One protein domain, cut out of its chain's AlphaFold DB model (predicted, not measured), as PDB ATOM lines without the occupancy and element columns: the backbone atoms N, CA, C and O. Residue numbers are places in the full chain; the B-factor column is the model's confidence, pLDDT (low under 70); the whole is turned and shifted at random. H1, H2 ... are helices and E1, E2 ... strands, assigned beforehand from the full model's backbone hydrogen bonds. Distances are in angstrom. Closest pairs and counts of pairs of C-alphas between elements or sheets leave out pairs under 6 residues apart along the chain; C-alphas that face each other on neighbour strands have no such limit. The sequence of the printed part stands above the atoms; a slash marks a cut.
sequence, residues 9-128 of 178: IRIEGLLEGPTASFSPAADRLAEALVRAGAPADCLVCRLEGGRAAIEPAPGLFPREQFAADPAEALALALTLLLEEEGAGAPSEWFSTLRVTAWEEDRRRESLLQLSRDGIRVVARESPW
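Overview. This is residues 9 to 128 of the 178 residues of an uncharacterized protein of Planctomycetes bacterium (UniProt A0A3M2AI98). Two antiparallel sheets stand end to end, joined where E1 of the one runs on into E2 of the other; the long helix H2 packs along the four-stranded sheet, and the shorter H1 packs on E3 of the three-stranded sheet and crosses H2. The E3 to E4 turn lies at one end of the long axis and the E5 to E6 turn at the other. The printed part has 120 residues, with two named helices and seven named strands in the order E1 E2 H1 E3 E4 H2 E5 E6 E7. The sheets run E1 E5 E6 E7 and E2 E4 E3, and the class is mixed. The whole is compact, with a radius of gyration of the C-alphas of 13.8 A, and elongated, spanning 44 by 25 by 23 A.

Along the chain. E1, residues 9 to 12, begins at C-alpha 9 (322.872, 356.184, 241.928), and E2 is residues 15 to 18. H1, residues 26 to 35, measures 14.5 A. E3, residues 43 to 48, and E4, residues 51 to 56, measure 16.3 A each. H2, residues 70 to 85, measures 22.7 A and begins at C-alpha 70 (326.818, 360.047, 247.299). E5 is residues 98 to 102. E6, residues 106 to 115, measures 28.2 A; E7, residues 118 to 127, measures 29.9 A and ends at C-alpha 127 (331.559, 360.501, 229.174).

Arrangement. E1 runs on into E2 at 38 degrees. E1 and E5 are antiparallel, with N 10 and O 100 2.9 A apart, within hydrogen-bond range. E5, E6 and E7 form a meander, each strand the antiparallel neighbour of the one before, with N 99 and O 110 at 2.8 A and N 111 and O 122 at 2.8 A. This sheet is twisted, with C-alphas up to 4.2 A off its plane. H2 is on it in two layers, a helix over one face, at a height of 7.6 A, along the strands at 11 degrees to E6 on the local plane; the closest C-alphas of H2 and E7, Ala 75 and Ile 119, are 6.0 A apart. In the other sheet, N 17 and O 52 of E2 and E4 are 3.1 A apart, and N 46 and O 53 of the hairpin E3 and E4 2.8 A. E2, H1 and E3 form a split strand-helix-strand unit, two strands running the same way with E4 between them, its crossover right-handed. H1 lies over E3, only just, with 3 of its C-alphas falling on it. H1 and H2 touch at Ala 32 and Ala 77, their closest C-alphas, 4.9 A apart, at a steep tilt of 55 degrees, opposite ways. In H1 and H2 every O i to N i+4 pair is within hydrogen-bond range.

Size, cuts and confidence. The two C-alphas farthest apart, those of Gly 49 and Asp 105, are 44.1 A apart. The printed part has no cut. The links E4 to H2 and H2 to E5 are long. The mean pLDDT of the printed part is 85.7; residues 21 to 25 and 85 to 92 are under 70.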
ATOM      1  N   ILE A   9     321.712 356.665 241.193       94.38
ATOM      2  CA  ILE A   9     322.872 356.184 241.928       94.38
ATOM      3  C   ILE A   9     322.750 354.674 242.079       94.38
ATOM      4  O   ILE A   9     321.697 354.161 242.465       94.38
ATOM      5  N   ARG A  10     323.836 353.961 241.799       94.69
ATOM      6  CA  ARG A  10     323.989 352.549 242.140       94.69
ATOM      7  C   ARG A  10     325.159 352.383 243.085       94.69
ATOM      8  O   ARG A  10     326.220 352.956 242.855       94.69
ATOM      9  N   ILE A  11     324.954 351.558 244.098       94.19
ATOM     10  CA  ILE A  11     325.985 351.157 245.043       94.19
ATOM     11  C   ILE A  11     326.194 349.654 244.852       94.19
ATOM     12  O   ILE A  11     325.232 348.891 244.796       94.19
ATOM     13  N   GLU A  12     327.441 349.245 244.680       93.31
ATOM     14  CA  GLU A  12     327.859 347.864 244.439       93.31
ATOM     15  C   GLU A  12     329.087 347.537 245.288       93.31
ATOM     16  O   GLU A  12     329.800 348.433 245.735       93.31
ATOM     17  N   GLY A  13     329.367 346.249 245.459       90.69
ATOM     18  CA  GLY A  13     330.506 345.771 246.239       90.69
ATOM     19  C   GLY A  13     330.107 345.398 247.658       90.69
ATOM     20  O   GLY A  13     328.927 345.236 247.957       90.69
ATOM     21  N   LEU A  14     331.108 345.220 248.512       88.44
ATOM     22  CA  LEU A  14     330.914 344.860 249.910       88.44
ATOM     23  C   LEU A  14     332.092 345.359 250.751       88.44
ATOM     24  O   LEU A  14     333.204 345.535 250.229       88.44
ATOM     25  N   LEU A  15     331.841 345.556 252.044       85.75
ATOM     26  CA  LEU A  15     332.873 345.691 253.071       85.75
ATOM     27  C   LEU A  15     332.784 344.504 254.016       85.75
ATOM     28  O   LEU A  15     331.725 344.277 254.586       85.75
ATOM     29  N   GLU A  16     333.880 343.777 254.197       86.06
ATOM     30  CA  GLU A  16     333.920 342.595 255.058       86.06
ATOM     31  C   GLU A  16     335.093 342.666 256.022       86.06
ATOM     32  O   GLU A  16     336.212 343.007 255.634       86.06
ATOM     33  N   GLY A  17     334.843 342.275 257.266       83.44
ATOM     34  CA  GLY A  17     335.863 342.164 258.297       83.44
ATOM     35  C   GLY A  17     335.409 341.278 259.459       83.44
ATOM     36  O   GLY A  17     334.289 340.755 259.455       83.44
ATOM     37  N   PRO A  18     336.267 341.071 260.468       81.69
ATOM     38  CA  PRO A  18     335.883 340.373 261.692       81.69
ATOM     39  C   PRO A  18     334.793 341.147 262.446       81.69
ATOM     40  O   PRO A  18     334.913 342.357 262.624       81.69
ATOM     41  N   THR A  19     333.769 340.465 262.971       79.88
ATOM     42  CA  THR A  19     332.694 341.118 263.753       79.88
ATOM     43  C   THR A  19     333.228 341.849 264.983       79.88
ATOM     44  O   THR A  19     332.700 342.885 265.365       79.88
ATOM     45  N   ALA A  20     334.307 341.349 265.595       76.50
ATOM     46  CA  ALA A  20     334.948 342.009 266.734       76.50
ATOM     47  C   ALA A  20     335.541 343.383 266.374       76.50
ATOM     48  O   ALA A  20     335.661 344.246 267.236       76.50
ATOM     49  N   SER A  21     335.894 343.580 265.104       69.94
ATOM     50  CA  SER A  21     336.414 344.841 264.574       69.94
ATOM     51  C   SER A  21     335.293 345.778 264.131       69.94
ATOM     52  O   SER A  21     335.569 346.933 263.826       69.94
ATOM     53  N   PHE A  22     334.054 345.279 264.048       69.62
ATOM     54  CA  PHE A  22     332.904 346.011 263.539       69.62
ATOM     55  C   PHE A  22     331.594 345.339 263.934       69.62
ATOM     56  O   PHE A  22     331.120 344.410 263.274       69.62
ATOM     57  N   SER A  23     330.985 345.824 265.012       62.91
ATOM     58  CA  SER A  23     329.645 345.395 265.399       62.91
ATOM     59  C   SER A  23     328.747 346.590 265.686       62.91
ATOM     60  O   SER A  23     328.349 346.806 266.826       62.91
ATOM     61  N   PRO A  24     328.359 347.365 264.664       64.94
ATOM     62  CA  PRO A  24     327.205 348.214 264.835       64.94
ATOM     63  C   PRO A  24     325.938 347.356 264.768       64.94
ATOM     64  O   PRO A  24     325.752 346.545 263.853       64.94
ATOM     65  N   ALA A  25     325.026 347.568 265.718       68.94
ATOM     66  CA  ALA A  25     323.623 347.225 265.514       68.94
ATOM     67  C   ALA A  25     323.123 347.936 264.238       68.94
ATOM     68  O   ALA A  25     323.532 349.066 263.969       68.94
ATOM     69  N   ALA A  26     322.247 347.302 263.450       74.81
ATOM     70  CA  ALA A  26     321.748 347.861 262.183       74.81
ATOM     71  C   ALA A  26     321.215 349.304 262.322       74.81
ATOM     72  O   ALA A  26     321.402 350.126 261.425       74.81
ATOM     73  N   ASP A  27     320.647 349.629 263.484       83.19
ATOM     74  CA  ASP A  27     320.135 350.956 263.823       83.19
ATOM     75  C   ASP A  27     321.224 352.043 263.827       83.19
ATOM     76  O   ASP A  27     320.967 353.171 263.414       83.19
ATOM     77  N   ARG A  28     322.459 351.713 264.230       87.94
ATOM     78  CA  ARG A  28     323.591 352.657 264.252       87.94
ATOM     79  C   ARG A  28     324.089 352.995 262.858       87.94
ATOM     80  O   ARG A  28     324.393 354.151 262.580       87.94
ATOM     81  N   LEU A  29     324.138 352.002 261.969       88.88
ATOM     82  CA  LEU A  29     324.477 352.239 260.566       88.88
ATOM     83  C   LEU A  29     323.427 353.147 259.914       88.88
ATOM     84  O   LEU A  29     323.788 354.120 259.254       88.88
ATOM     85  N   ALA A  30     322.142 352.870 260.146       91.38
ATOM     86  CA  ALA A  30     321.052 353.710 259.662       91.38
ATOM     87  C   ALA A  30     321.150 355.148 260.210       91.38
ATOM     88  O   ALA A  30     321.029 356.109 259.450       91.38
ATOM     89  N   GLU A  31     321.431 355.311 261.506       92.62
ATOM     90  CA  GLU A  31     321.634 356.617 262.146       92.62
ATOM     91  C   GLU A  31     322.824 357.382 261.537       92.62
ATOM     92  O   GLU A  31     322.698 358.564 261.203       92.62
ATOM     93  N   ALA A  32     323.961 356.712 261.332       92.31
ATOM     94  CA  ALA A  32     325.152 357.304 260.726       92.31
ATOM     95  C   ALA A  32     324.910 357.738 259.270       92.31
ATOM     96  O   ALA A  32     325.333 358.827 258.875       92.31
ATOM     97  N   LEU A  33     324.176 356.936 258.489       94.06
ATOM     98  CA  LEU A  33     323.769 357.281 257.124       94.06
ATOM     99  C   LEU A  33     322.910 358.545 257.103       94.06
ATOM    100  O   LEU A  33     323.215 359.478 256.363       94.06
ATOM    101  N   VAL A  34     321.892 358.617 257.963       95.19
ATOM    102  CA  VAL A  34     321.020 359.795 258.071       95.19
ATOM    103  C   VAL A  34     321.825 361.037 258.455       95.19
ATOM    104  O   VAL A  34     321.667 362.087 257.833       95.19
ATOM    105  N   ARG A  35     322.734 360.920 259.433       95.00
ATOM    106  CA  ARG A  35     323.618 362.019 259.861       95.00
ATOM    107  C   ARG A  35     324.551 362.494 258.749       95.00
ATOM    108  O   ARG A  35     324.801 363.691 258.644       95.00
ATOM    109  N   ALA A  36     325.036 361.578 257.916       94.88
ATOM    110  CA  ALA A  36     325.865 361.895 256.759       94.88
ATOM    111  C   ALA A  36     325.057 362.367 255.534       94.88
ATOM    112  O   ALA A  36     325.637 362.710 254.502       94.88
ATOM    113  N   GLY A  37     323.724 362.391 255.631       95.06
ATOM    114  CA  GLY A  37     322.840 362.810 254.550       95.06
ATOM    115  C   GLY A  37     322.685 361.772 253.437       95.06
ATOM    116  O   GLY A  37     322.499 362.154 252.284       95.06
ATOM    117  N   ALA A  38     322.780 360.483 253.758       94.50
ATOM    118  CA  ALA A  38     322.457 359.363 252.879       94.50
ATOM    119  C   ALA A  38     321.136 358.683 253.310       94.50
ATOM    120  O   ALA A  38     320.743 358.778 254.477       94.50
ATOM    121  N   PRO A  39     320.440 357.970 252.402       94.19
ATOM    122  CA  PRO A  39     319.266 357.177 252.764       94.19
ATOM    123  C   PRO A  39     319.616 356.115 253.812       94.19
ATOM    124  O   PRO A  39     320.609 355.406 253.666       94.19
ATOM    125  N   ALA A  40     318.789 355.973 254.849       92.19
ATOM    126  CA  ALA A  40     319.042 355.056 255.965       92.19
ATOM    127  C   ALA A  40     319.153 353.578 255.547       92.19
ATOM    128  O   ALA A  40     319.786 352.782 256.231       92.19
ATOM    129  N   ASP A  41     318.521 353.213 254.434       91.06
ATOM    130  CA  ASP A  41     318.397 351.854 253.919       91.06
ATOM    131  C   ASP A  41     319.371 351.545 252.774       91.06
ATOM    132  O   ASP A  41     319.317 350.456 252.210       91.06
ATOM    133  N   CYS A  42     320.265 352.471 252.402       91.88
ATOM    134  CA  CYS A  42     321.134 352.263 251.241       91.88
ATOM    135  C   CYS A  42     322.266 351.244 251.474       91.88
ATOM    136  O   CYS A  42     322.757 350.652 250.509       91.88
ATOM    137  N   LEU A  43     322.640 350.995 252.735       91.62
ATOM    138  CA  LEU A  43     323.568 349.945 253.157       91.62
ATOM    139  C   LEU A  43     322.926 349.097 254.263       91.62
ATOM    140  O   LEU A  43     322.197 349.608 255.108       91.62
ATOM    141  N   VAL A  44     323.242 347.805 254.286       89.75
ATOM    142  CA  VAL A  44     322.750 346.839 255.272       89.75
ATOM    143  C   VAL A  44     323.937 346.142 255.922       89.75
ATOM    144  O   VAL A  44     324.856 345.702 255.238       89.75
ATOM    145  N   CYS A  45     323.897 346.017 257.248       87.94
ATOM    146  CA  CYS A  45     324.870 345.240 258.008       87.94
ATOM    147  C   CYS A  45     324.364 343.803 258.201       87.94
ATOM    148  O   CYS A  45     323.228 343.592 258.635       87.94
ATOM    149  N   ARG A  46     325.208 342.814 257.906       87.62
ATOM    150  CA  ARG A  46     324.970 341.389 258.161       87.62
ATOM    151  C   ARG A  46     326.081 340.822 259.028       87.62
ATOM    152  O   ARG A  46     327.257 341.048 258.760       87.62
ATOM    153  N   LEU A  47     325.698 340.069 260.055       85.94
ATOM    154  CA  LEU A  47     326.621 339.405 260.971       85.94
ATOM    155  C   LEU A  47     326.443 337.891 260.841       85.94
ATOM    156  O   LEU A  47     325.378 337.369 261.167       85.94
ATOM    157  N   GLU A  48     327.474 337.187 260.381       83.94
ATOM    158  CA  GLU A  48     327.437 335.733 260.201       83.94
ATOM    159  C   GLU A  48     328.793 335.107 260.548       83.94
ATOM    160  O   GLU A  48     329.835 335.523 260.049       83.94
ATOM    161  N   GLY A  49     328.798 334.098 261.427       79.31
ATOM    162  CA  GLY A  49     329.987 333.273 261.679       79.31
ATOM    163  C   GLY A  49     331.240 334.034 262.144       79.31
ATOM    164  O   GLY A  49     332.350 333.622 261.818       79.31
ATOM    165  N   GLY A  50     331.085 335.147 262.871       82.75
ATOM    166  CA  GLY A  50     332.204 335.993 263.313       82.75
ATOM    167  C   GLY A  50     332.727 336.965 262.249       82.75
ATOM    168  O   GLY A  50     333.759 337.606 262.465       82.75
ATOM    169  N   ARG A  51     332.019 337.099 261.123       83.56
ATOM    170  CA  ARG A  51     332.236 338.138 260.116       83.56
ATOM    171  C   ARG A  51     331.114 339.164 260.135       83.56
ATOM    172  O   ARG A  51     329.950 338.830 260.358       83.56
ATOM    173  N   ALA A  52     331.481 340.415 259.899       85.56
ATOM    174  CA  ALA A  52     330.557 341.491 259.601       85.56
ATOM    175  C   ALA A  52     330.700 341.874 258.128       85.56
ATOM    176  O   ALA A  52     331.819 342.048 257.643       85.56
ATOM    177  N   ALA A  53     329.568 342.001 257.441       88.00
ATOM    178  CA  ALA A  53     329.480 342.439 256.059       88.00
ATOM    179  C   ALA A  53     328.573 343.672 255.961       88.00
ATOM    180  O   ALA A  53     327.441 343.652 256.443       88.00
ATOM    181  N   ILE A  54     329.062 344.740 255.335       88.56
ATOM    182  CA  ILE A  54     328.250 345.887 254.923       88.56
ATOM    183  C   ILE A  54     328.021 345.759 253.426       88.56
ATOM    184  O   ILE A  54     328.952 345.874 252.623       88.56
ATOM    185  N   GLU A  55     326.774 345.518 253.063       90.31
ATOM    186  CA  GLU A  55     326.349 345.296 251.689       90.31
ATOM    187  C   GLU A  55     325.427 346.434 251.244       90.31
ATOM    188  O   GLU A  55     324.631 346.932 252.044       90.31
ATOM    189  N   PRO A  56     325.474 346.857 249.974       91.06
ATOM    190  CA  PRO A  56     324.464 347.747 249.436       91.06
ATOM    191  C   PRO A  56     323.101 347.061 249.423       91.06
ATOM    192  O   PRO A  56     322.976 345.895 249.037       91.06
ATOM    193  N   ALA A  57     322.055 347.803 249.780       86.00
ATOM    194  CA  ALA A  57     320.707 347.329 249.527       86.00
ATOM    195  C   ALA A  57     320.466 347.283 248.005       86.00
ATOM    196  O   ALA A  57     320.818 348.229 247.290       86.00
ATOM    197  N   PRO A  58     319.883 346.195 247.471       76.69
ATOM    198  CA  PRO A  58     319.673 346.060 246.037       76.69
ATOM    199  C   PRO A  58     318.732 347.160 245.539       76.69
ATOM    200  O   PRO A  58     317.571 347.223 245.939       76.69
ATOM    201  N   GLY A  59     319.209 348.014 244.633       84.44
ATOM    202  CA  GLY A  59     318.372 349.082 244.101       84.44
ATOM    203  C   GLY A  59     319.115 350.165 243.334       84.44
ATOM    204  O   GLY A  59     320.329 350.131 243.136       84.44
ATOM    205  N   LEU A  60     318.328 351.131 242.870       91.12
ATOM    206  CA  LEU A  60     318.795 352.366 242.258       91.12
ATOM    207  C   LEU A  60     318.194 353.528 243.027       91.12
ATOM    208  O   LEU A  60     316.971 353.679 243.076       91.12
ATOM    209  N   PHE A  61     319.059 354.357 243.588       92.94
ATOM    210  CA  PHE A  61     318.659 355.472 244.427       92.94
ATOM    211  C   PHE A  61     318.554 356.742 243.581       92.94
ATOM    212  O   PHE A  61     319.405 356.981 242.719       92.94
ATOM    213  N   PRO A  62     317.511 357.555 243.764       92.88
ATOM    214  CA  PRO A  62     317.491 358.913 243.247       92.88
ATOM    215  C   PRO A  62     318.605 359.762 243.881       92.88
ATOM    216  O   PRO A  62     318.813 359.722 245.096       92.88
ATOM    217  N   ARG A  63     319.323 360.541 243.066       92.62
ATOM    218  CA  ARG A  63     320.419 361.420 243.510       92.62
ATOM    219  C   ARG A  63     319.957 362.424 244.565       92.62
ATOM    220  O   ARG A  63     320.737 362.750 245.454       92.62
ATOM    221  N   GLU A  64     318.718 362.895 244.480       93.75
ATOM    222  CA  GLU A  64     318.111 363.870 245.390       93.75
ATOM    223  C   GLU A  64     317.934 363.365 246.827       93.75
ATOM    224  O   GLU A  64     317.737 364.171 247.731       93.75
ATOM    225  N   GLN A  65     318.027 362.052 247.061       93.88
ATOM    226  CA  GLN A  65     317.984 361.499 248.416       93.88
ATOM    227  C   GLN A  65     319.317 361.645 249.166       93.88
ATOM    228  O   GLN A  65     319.366 361.395 250.367       93.88
ATOM    229  N   PHE A  66     320.388 362.041 248.471       94.38
ATOM    230  CA  PHE A  66     321.694 362.314 249.067       94.38
ATOM    231  C   PHE A  66     321.890 363.822 249.228       94.38
ATOM    232  O   PHE A  66     321.841 364.570 248.247       94.38
ATOM    233  N   ALA A  67     322.170 364.272 250.449       91.25
ATOM    234  CA  ALA A  67     322.399 365.685 250.755       91.25
ATOM    235  C   ALA A  67     323.701 366.225 250.137       91.25
ATOM    236  O   ALA A  67     323.784 367.402 249.791       91.25
ATOM    237  N   ALA A  68     324.703 365.359 249.972       89.75
ATOM    238  CA  ALA A  68     326.013 365.668 249.403       89.75
ATOM    239  C   ALA A  68     326.331 364.732 248.226       89.75
ATOM    240  O   ALA A  68     325.440 364.058 247.700       89.75
ATOM    241  N   ASP A  69     327.583 364.720 247.764       93.25
ATOM    242  CA  ASP A  69     328.047 363.686 246.841       93.25
ATOM    243  C   ASP A  69     327.794 362.291 247.455       93.25
ATOM    244  O   ASP A  69     328.140 362.073 248.617       93.25
ATOM    245  N   PRO A  70     327.181 361.340 246.725       94.25
ATOM    246  CA  PRO A  70     326.818 360.047 247.299       94.25
ATOM    247  C   PRO A  70     328.009 359.258 247.846       94.25
ATOM    248  O   PRO A  70     327.877 358.589 248.865       94.25
ATOM    249  N   ALA A  71     329.179 359.332 247.205       93.50
ATOM    250  CA  ALA A  71     330.357 358.620 247.685       93.50
ATOM    251  C   ALA A  71     330.927 359.268 248.949       93.50
ATOM    252  O   ALA A  71     331.341 358.556 249.862       93.50
ATOM    253  N   GLU A  72     330.901 360.599 249.025       93.31
ATOM    254  CA  GLU A  72     331.304 361.345 250.221       93.31
ATOM    255  C   GLU A  72     330.347 361.102 251.392       93.31
ATOM    256  O   GLU A  72     330.807 360.873 252.506       93.31
ATOM    257  N   ALA A  73     329.034 361.077 251.149       94.19
ATOM    258  CA  ALA A  73     328.035 360.792 252.178       94.19
ATOM    259  C   ALA A  73     328.212 359.379 252.761       94.19
ATOM    260  O   ALA A  73     328.204 359.199 253.977       94.19
ATOM    261  N   LEU A  74     328.438 358.373 251.910       93.06
ATOM    262  CA  LEU A  74     328.715 357.011 252.372       93.06
ATOM    263  C   LEU A  74     330.056 356.914 253.107       93.06
ATOM    264  O   LEU A  74     330.134 356.252 254.140       93.06
ATOM    265  N   ALA A  75     331.103 357.578 252.609       91.50
ATOM    266  CA  ALA A  75     332.400 357.603 253.278       91.50
ATOM    267  C   ALA A  75     332.299 358.253 254.663       91.50
ATOM    268  O   ALA A  75     332.808 357.696 255.628       91.50
ATOM    269  N   LEU A  76     331.580 359.372 254.780       92.06
ATOM    270  CA  LEU A  76     331.334 360.046 256.050       92.06
ATOM    271  C   LEU A  76     330.535 359.165 257.014       92.06
ATOM    272  O   LEU A  76     330.927 359.041 258.170       92.06
ATOM    273  N   ALA A  77     329.454 358.527 256.555       91.56
ATOM    274  CA  ALA A  77     328.658 357.625 257.389       91.56
ATOM    275  C   ALA A  77     329.516 356.498 257.975       91.56
ATOM    276  O   ALA A  77     329.462 356.219 259.170       91.56
ATOM    277  N   LEU A  78     330.345 355.878 257.133       88.00
ATOM    278  CA  LEU A  78     331.245 354.813 257.550       88.00
ATOM    279  C   LEU A  78     332.365 355.335 258.468       88.00
ATOM    280  O   LEU A  78     332.716 354.653 259.422       88.00
ATOM    281  N   THR A  79     332.897 356.540 258.241       87.38
ATOM    282  CA  THR A  79     333.881 357.164 259.142       87.38
ATOM    283  C   THR A  79     333.288 357.436 260.521       87.38
ATOM    284  O   THR A  79     333.888 357.018 261.505       87.38
ATOM    285  N   LEU A  80     332.104 358.054 260.600       87.19
ATOM    286  CA  LEU A  80     331.405 358.301 261.870       87.19
ATOM    287  C   LEU A  80     331.211 357.000 262.654       87.19
ATOM    288  O   LEU A  80     331.465 356.938 263.852       87.19
ATOM    289  N   LEU A  81     330.821 355.941 261.948       83.25
ATOM    290  CA  LEU A  81     330.609 354.624 262.528       83.25
ATOM    291  C   LEU A  81     331.907 353.993 263.057       83.25
ATOM    292  O   LEU A  81     331.908 353.397 264.128       83.25
ATOM    293  N   LEU A  82     333.017 354.126 262.323       78.06
ATOM    294  CA  LEU A  82     334.324 353.600 262.736       78.06
ATOM    295  C   LEU A  82     334.923 354.382 263.918       78.06
ATOM    296  O   LEU A  82     335.554 353.774 264.782       78.06
ATOM    297  N   GLU A  83     334.732 355.704 263.957       79.81
ATOM    298  CA  GLU A  83     335.198 356.570 265.046       79.81
ATOM    299  C   GLU A  83     334.459 356.290 266.361       79.81
ATOM    300  O   GLU A  83     335.087 356.242 267.419       79.81
ATOM    301  N   GLU A  84     333.143 356.076 266.302       77.38
ATOM    302  CA  GLU A  84     332.303 355.849 267.485       77.38
ATOM    303  C   GLU A  84     332.486 354.443 268.089       77.38
ATOM    304  O   GLU A  84     332.415 354.285 269.307       77.38
ATOM    305  N   GLU A  85     332.774 353.432 267.263       69.25
ATOM    306  CA  GLU A  85     332.898 352.027 267.692       69.25
ATOM    307  C   GLU A  85     334.347 351.601 268.007       69.25
ATOM    308  O   GLU A  85     334.586 350.469 268.427       69.25
ATOM    309  N   GLY A  86     335.341 352.478 267.809       59.03
ATOM    310  CA  GLY A  86     336.753 352.150 268.057       59.03
ATOM    311  C   GLY A  86     337.239 350.945 267.240       59.03
ATOM    312  O   GLY A  86     338.054 350.154 267.719       59.03
ATOM    313  N   ALA A  87     336.687 350.790 266.032       56.31
ATOM    314  CA  ALA A  87     336.859 349.633 265.167       56.31
ATOM    315  C   ALA A  87     338.339 349.244 265.006       56.31
ATOM    316  O   ALA A  87     339.206 350.083 264.748       56.31
ATOM    317  N   GLY A  88     338.620 347.947 265.165       53.88
ATOM    318  CA  GLY A  88     339.960 347.374 265.041       53.88
ATOM    319  C   GLY A  88     340.646 347.723 263.713       53.88
ATOM    320  O   GLY A  88     340.007 348.121 262.739       53.88
ATOM    321  N   ALA A  89     341.974 347.562 263.671       53.78
ATOM    322  CA  ALA A  89     342.819 348.027 262.572       53.78
ATOM    323  C   ALA A  89     342.254 347.660 261.170       53.78
ATOM    324  O   ALA A  89     342.097 346.473 260.870       53.78
ATOM    325  N   PRO A  90     342.054 348.640 260.260       61.31
ATOM    326  CA  PRO A  90     341.488 348.435 258.915       61.31
ATOM    327  C   PRO A  90     342.248 347.457 258.005       61.31
ATOM    328  O   PRO A  90     341.800 347.156 256.907       61.31
ATOM    329  N   SER A  91     343.419 346.964 258.421       61.50
ATOM    330  CA  SER A  91     344.225 346.016 257.644       61.50
ATOM    331  C   SER A  91     343.637 344.607 257.545       61.50
ATOM    332  O   SER A  91     344.077 343.852 256.686       61.50
ATOM    333  N   GLU A  92     342.677 344.247 258.397       68.44
ATOM    334  CA  GLU A  92     341.988 342.943 258.332       68.44
ATOM    335  C   GLU A  92     340.717 342.977 257.472       68.44
ATOM    336  O   GLU A  92     340.022 341.970 257.341       68.44
ATOM    337  N   TRP A  93     340.416 344.134 256.884       72.62
ATOM    338  CA  TRP A  93     339.202 344.361 256.122       72.62
ATOM    339  C   TRP A  93     339.421 344.260 254.617       72.62
ATOM    340  O   TRP A  93     340.435 344.700 254.073       72.62
ATOM    341  N   PHE A  94     338.403 343.749 253.934       75.25
ATOM    342  CA  PHE A  94     338.275 343.797 252.485       75.25
ATOM    343  C   PHE A  94     337.279 344.897 252.088       75.25
ATOM    344  O   PHE A  94     336.195 344.981 252.663       75.25
ATOM    345  N   SER A  95     337.634 345.746 251.113       76.56
ATOM    346  CA  SER A  95     336.835 346.920 250.725       76.56
ATOM    347  C   SER A  95     336.762 347.099 249.215       76.56
ATOM    348  O   SER A  95     337.781 347.358 248.575       76.56
ATOM    349  N   THR A  96     335.555 347.017 248.646       82.62
ATOM    350  CA  THR A  96     335.319 347.257 247.206       82.62
ATOM    351  C   THR A  96     334.063 348.077 246.902       82.62
ATOM    352  O   THR A  96     333.563 348.025 245.778       82.62
ATOM    353  N   LEU A  97     333.535 348.843 247.866       90.50
ATOM    354  CA  LEU A  97     332.329 349.638 247.625       90.50
ATOM    355  C   LEU A  97     332.531 350.614 246.462       90.50
ATOM    356  O   LEU A  97     333.399 351.489 246.491       90.50
ATOM    357  N   ARG A  98     331.692 350.458 245.443       93.44
ATOM    358  CA  ARG A  98     331.634 351.289 244.251       93.44
ATOM    359  C   ARG A  98     330.315 352.033 244.222       93.44
ATOM    360  O   ARG A  98     329.250 351.431 244.306       93.44
ATOM    361  N   VAL A  99     330.397 353.333 244.005       94.06
ATOM    362  CA  VAL A  99     329.253 354.218 243.831       94.06
ATOM    363  C   VAL A  99     329.290 354.745 242.409       94.06
ATOM    364  O   VAL A  99     330.245 355.403 242.010       94.06
ATOM    365  N   THR A 100     328.264 354.433 241.628       94.50
ATOM    366  CA  THR A 100     328.115 354.929 240.260       94.50
ATOM    367  C   THR A 100     326.972 355.925 240.223       94.50
ATOM    368  O   THR A 100     325.829 355.561 240.496       94.50
ATOM    369  N   ALA A 101     327.282 357.170 239.874       93.75
ATOM    370  CA  ALA A 101     326.309 358.218 239.620       93.75
ATOM    371  C   ALA A 101     326.199 358.457 238.112       93.75
ATOM    372  O   ALA A 101     327.205 358.718 237.445       93.75
ATOM    373  N   TRP A 102     324.984 358.369 237.574       93.19
ATOM    374  CA  TRP A 102     324.699 358.727 236.186       93.19
ATOM    375  C   TRP A 102     324.083 360.119 236.124       93.19
ATOM    376  O   TRP A 102     323.021 360.368 236.697       93.19
ATOM    377  N   GLU A 103     324.739 361.011 235.398       90.19
ATOM    378  CA  GLU A 103     324.251 362.346 235.071       90.19
ATOM    379  C   GLU A 103     323.790 362.390 233.605       90.19
ATOM    380  O   GLU A 103     323.662 361.349 232.950       90.19
ATOM    381  N   GLU A 104     323.466 363.579 233.094       89.25
ATOM    382  CA  GLU A 104     322.917 363.733 231.741       89.25
ATOM    383  C   GLU A 104     323.922 363.339 230.648       89.25
ATOM    384  O   GLU A 104     323.556 362.641 229.702       89.25
ATOM    385  N   ASP A 105     325.185 363.732 230.800       90.50
ATOM    386  CA  ASP A 105     326.259 363.579 229.807       90.50
ATOM    387  C   ASP A 105     327.502 362.846 230.344       90.50
ATOM    388  O   ASP A 105     328.447 362.541 229.605       90.50
ATOM    389  N   ARG A 106     327.509 362.523 231.639       92.06
ATOM    390  CA  ARG A 106     328.644 361.899 232.315       92.06
ATOM    391  C   ARG A 106     328.221 360.838 233.311       92.06
ATOM    392  O   ARG A 106     327.109 360.812 233.832       92.06
ATOM    393  N   ARG A 107     329.160 359.940 233.576       93.44
ATOM    394  CA  ARG A 107     329.074 358.923 234.612       93.44
ATOM    395  C   ARG A 107     330.267 359.094 235.536       93.44
ATOM    396  O   ARG A 107     331.410 359.079 235.072       93.44
ATOM    397  N   ARG A 108     329.999 359.226 236.831       94.56
ATOM    398  CA  ARG A 108     331.020 359.292 237.876       94.56
ATOM    399  C   ARG A 108     331.031 357.978 238.640       94.56
ATOM    400  O   ARG A 108     330.028 357.592 239.232       94.56
ATOM    401  N   GLU A 109     332.159 357.284 238.592       95.38
ATOM    402  CA  GLU A 109     332.410 356.082 239.382       95.38
ATOM    403  C   GLU A 109     333.358 356.438 240.524       95.38
ATOM    404  O   GLU A 109     334.478 356.887 240.288       95.38
ATOM    405  N   SER A 110     332.917 356.225 241.757       94.62
ATOM    406  CA  SER A 110     333.703 356.445 242.965       94.62
ATOM    407  C   SER A 110     333.934 355.118 243.676       94.62
ATOM    408  O   SER A 110     332.994 354.361 243.902       94.62
ATOM    409  N   LEU A 111     335.180 354.835 244.037       92.56
ATOM    410  CA  LEU A 111     335.566 353.692 244.857       92.56
ATOM    411  C   LEU A 111     335.862 354.175 246.274       92.56
ATOM    412  O   LEU A 111     336.656 355.099 246.460       92.56
ATOM    413  N   LEU A 112     335.229 353.541 247.257       89.88
ATOM    414  CA  LEU A 112     335.502 353.758 248.670       89.88
ATOM    415  C   LEU A 112     336.508 352.704 249.127       89.88
ATOM    416  O   LEU A 112     336.253 351.497 249.074       89.88
ATOM    417  N   GLN A 113     337.667 353.176 249.571       84.06
ATOM    418  CA  GLN A 113     338.734 352.348 250.106       84.06
ATOM    419  C   GLN A 113     338.889 352.627 251.600       84.06
ATOM    420  O   GLN A 113     339.254 353.736 251.994       84.06
ATOM    421  N   LEU A 114     338.668 351.609 252.435       79.06
ATOM    422  CA  LEU A 114     339.080 351.671 253.835       79.06
ATOM    423  C   LEU A 114     340.608 351.632 253.930       79.06
ATOM    424  O   LEU A 114     341.274 350.808 253.300       79.06
ATOM    425  N   SER A 115     341.168 352.534 254.730       75.44
ATOM    426  CA  SER A 115     342.594 352.604 255.038       75.44
ATOM    427  C   SER A 115     342.799 352.850 256.531       75.44
ATOM    428  O   SER A 115     341.859 353.192 257.244       75.44
ATOM    429  N   ARG A 116     344.037 352.699 257.015       70.19
ATOM    430  CA  ARG A 116     344.380 352.961 258.425       70.19
ATOM    431  C   ARG A 116     344.102 354.401 258.860       70.19
ATOM    432  O   ARG A 116     343.782 354.613 260.019       70.19
ATOM    433  N   ASP A 117     344.203 355.349 257.932       71.62
ATOM    434  CA  ASP A 117     344.014 356.780 258.197       71.62
ATOM    435  C   ASP A 117     342.546 357.219 258.043       71.62
ATOM    436  O   ASP A 117     342.248 358.408 258.107       71.62
ATOM    437  N   GLY A 118     341.635 356.276 257.771       77.06
ATOM    438  CA  GLY A 118     340.228 356.538 257.477       77.06
ATOM    439  C   GLY A 118     339.817 356.073 256.081       77.06
ATOM    440  O   GLY A 118     340.501 355.276 255.429       77.06
ATOM    441  N   ILE A 119     338.675 356.564 255.613       84.69
ATOM    442  CA  ILE A 119     338.074 356.149 254.344       84.69
ATOM    443  C   ILE A 119     338.474 357.124 253.249       84.69
ATOM    444  O   ILE A 119     338.286 358.332 253.366       84.69
ATOM    445  N   ARG A 120     339.034 356.588 252.166       85.69
ATOM    446  CA  ARG A 120     339.452 357.360 250.997       85.69
ATOM    447  C   ARG A 120     338.463 357.138 249.864       85.69
ATOM    448  O   ARG A 120     338.090 356.002 249.578       85.69
ATOM    449  N   VAL A 121     338.083 358.220 249.196       89.50
ATOM    450  CA  VAL A 121     337.231 358.181 248.006       89.50
ATOM    451  C   VAL A 121     338.089 358.479 246.787       89.50
ATOM    452  O   VAL A 121     338.706 359.539 246.698       89.50
ATOM    453  N   VAL A 122     338.133 357.547 245.838       89.88
ATOM    454  CA  VAL A 122     338.799 357.740 244.546       89.88
ATOM    455  C   VAL A 122     337.733 357.773 243.466       89.88
ATOM    456  O   VAL A 122     337.056 356.775 243.238       89.88
ATOM    457  N   ALA A 123     337.579 358.918 242.805       92.06
ATOM    458  CA  ALA A 123     336.565 359.116 241.779       92.06
ATOM    459  C   ALA A 123     337.177 359.200 240.379       92.06
ATOM    460  O   ALA A 123     338.245 359.780 240.174       92.06
ATOM    461  N   ARG A 124     336.457 358.653 239.405       93.50
ATOM    462  CA  ARG A 124     336.737 358.785 237.982       93.50
ATOM    463  C   ARG A 124     335.470 359.207 237.257       93.50
ATOM    464  O   ARG A 124     334.439 358.543 237.346       93.50
ATOM    465  N   GLU A 125     335.579 360.273 236.480       94.94
ATOM    466  CA  GLU A 125     334.533 360.685 235.550       94.94
ATOM    467  C   GLU A 125     334.799 360.103 234.161       94.94
ATOM    468  O   GLU A 125     335.941 359.872 233.748       94.94
ATOM    469  N   SER A 126     333.733 359.786 233.439       92.44
ATOM    470  CA  SER A 126     333.798 359.331 232.054       92.44
ATOM    471  C   SER A 126     332.568 359.819 231.294       92.44
ATOM    472  O   SER A 126     331.486 359.892 231.887       92.44
ATOM    473  N   PRO A 127     332.704 360.140 229.997       91.62
ATOM    474  CA  PRO A 127     331.559 360.501 229.174       91.62
ATOM    475  C   PRO A 127     330.562 359.342 229.131       91.62
ATOM    476  O   PRO A 127     330.946 358.168 229.122       91.62
ATOM    477  N   TRP A 128     329.277 359.677 229.113       89.31
ATOM    478  CA  TRP A 128     328.186 358.713 229.100       89.31
ATOM    479  C   TRP A 128     327.041 359.233 228.238       89.31
ATOM    480  O   TRP A 128     326.834 360.432 228.093       89.31
TER     481      TRP A 128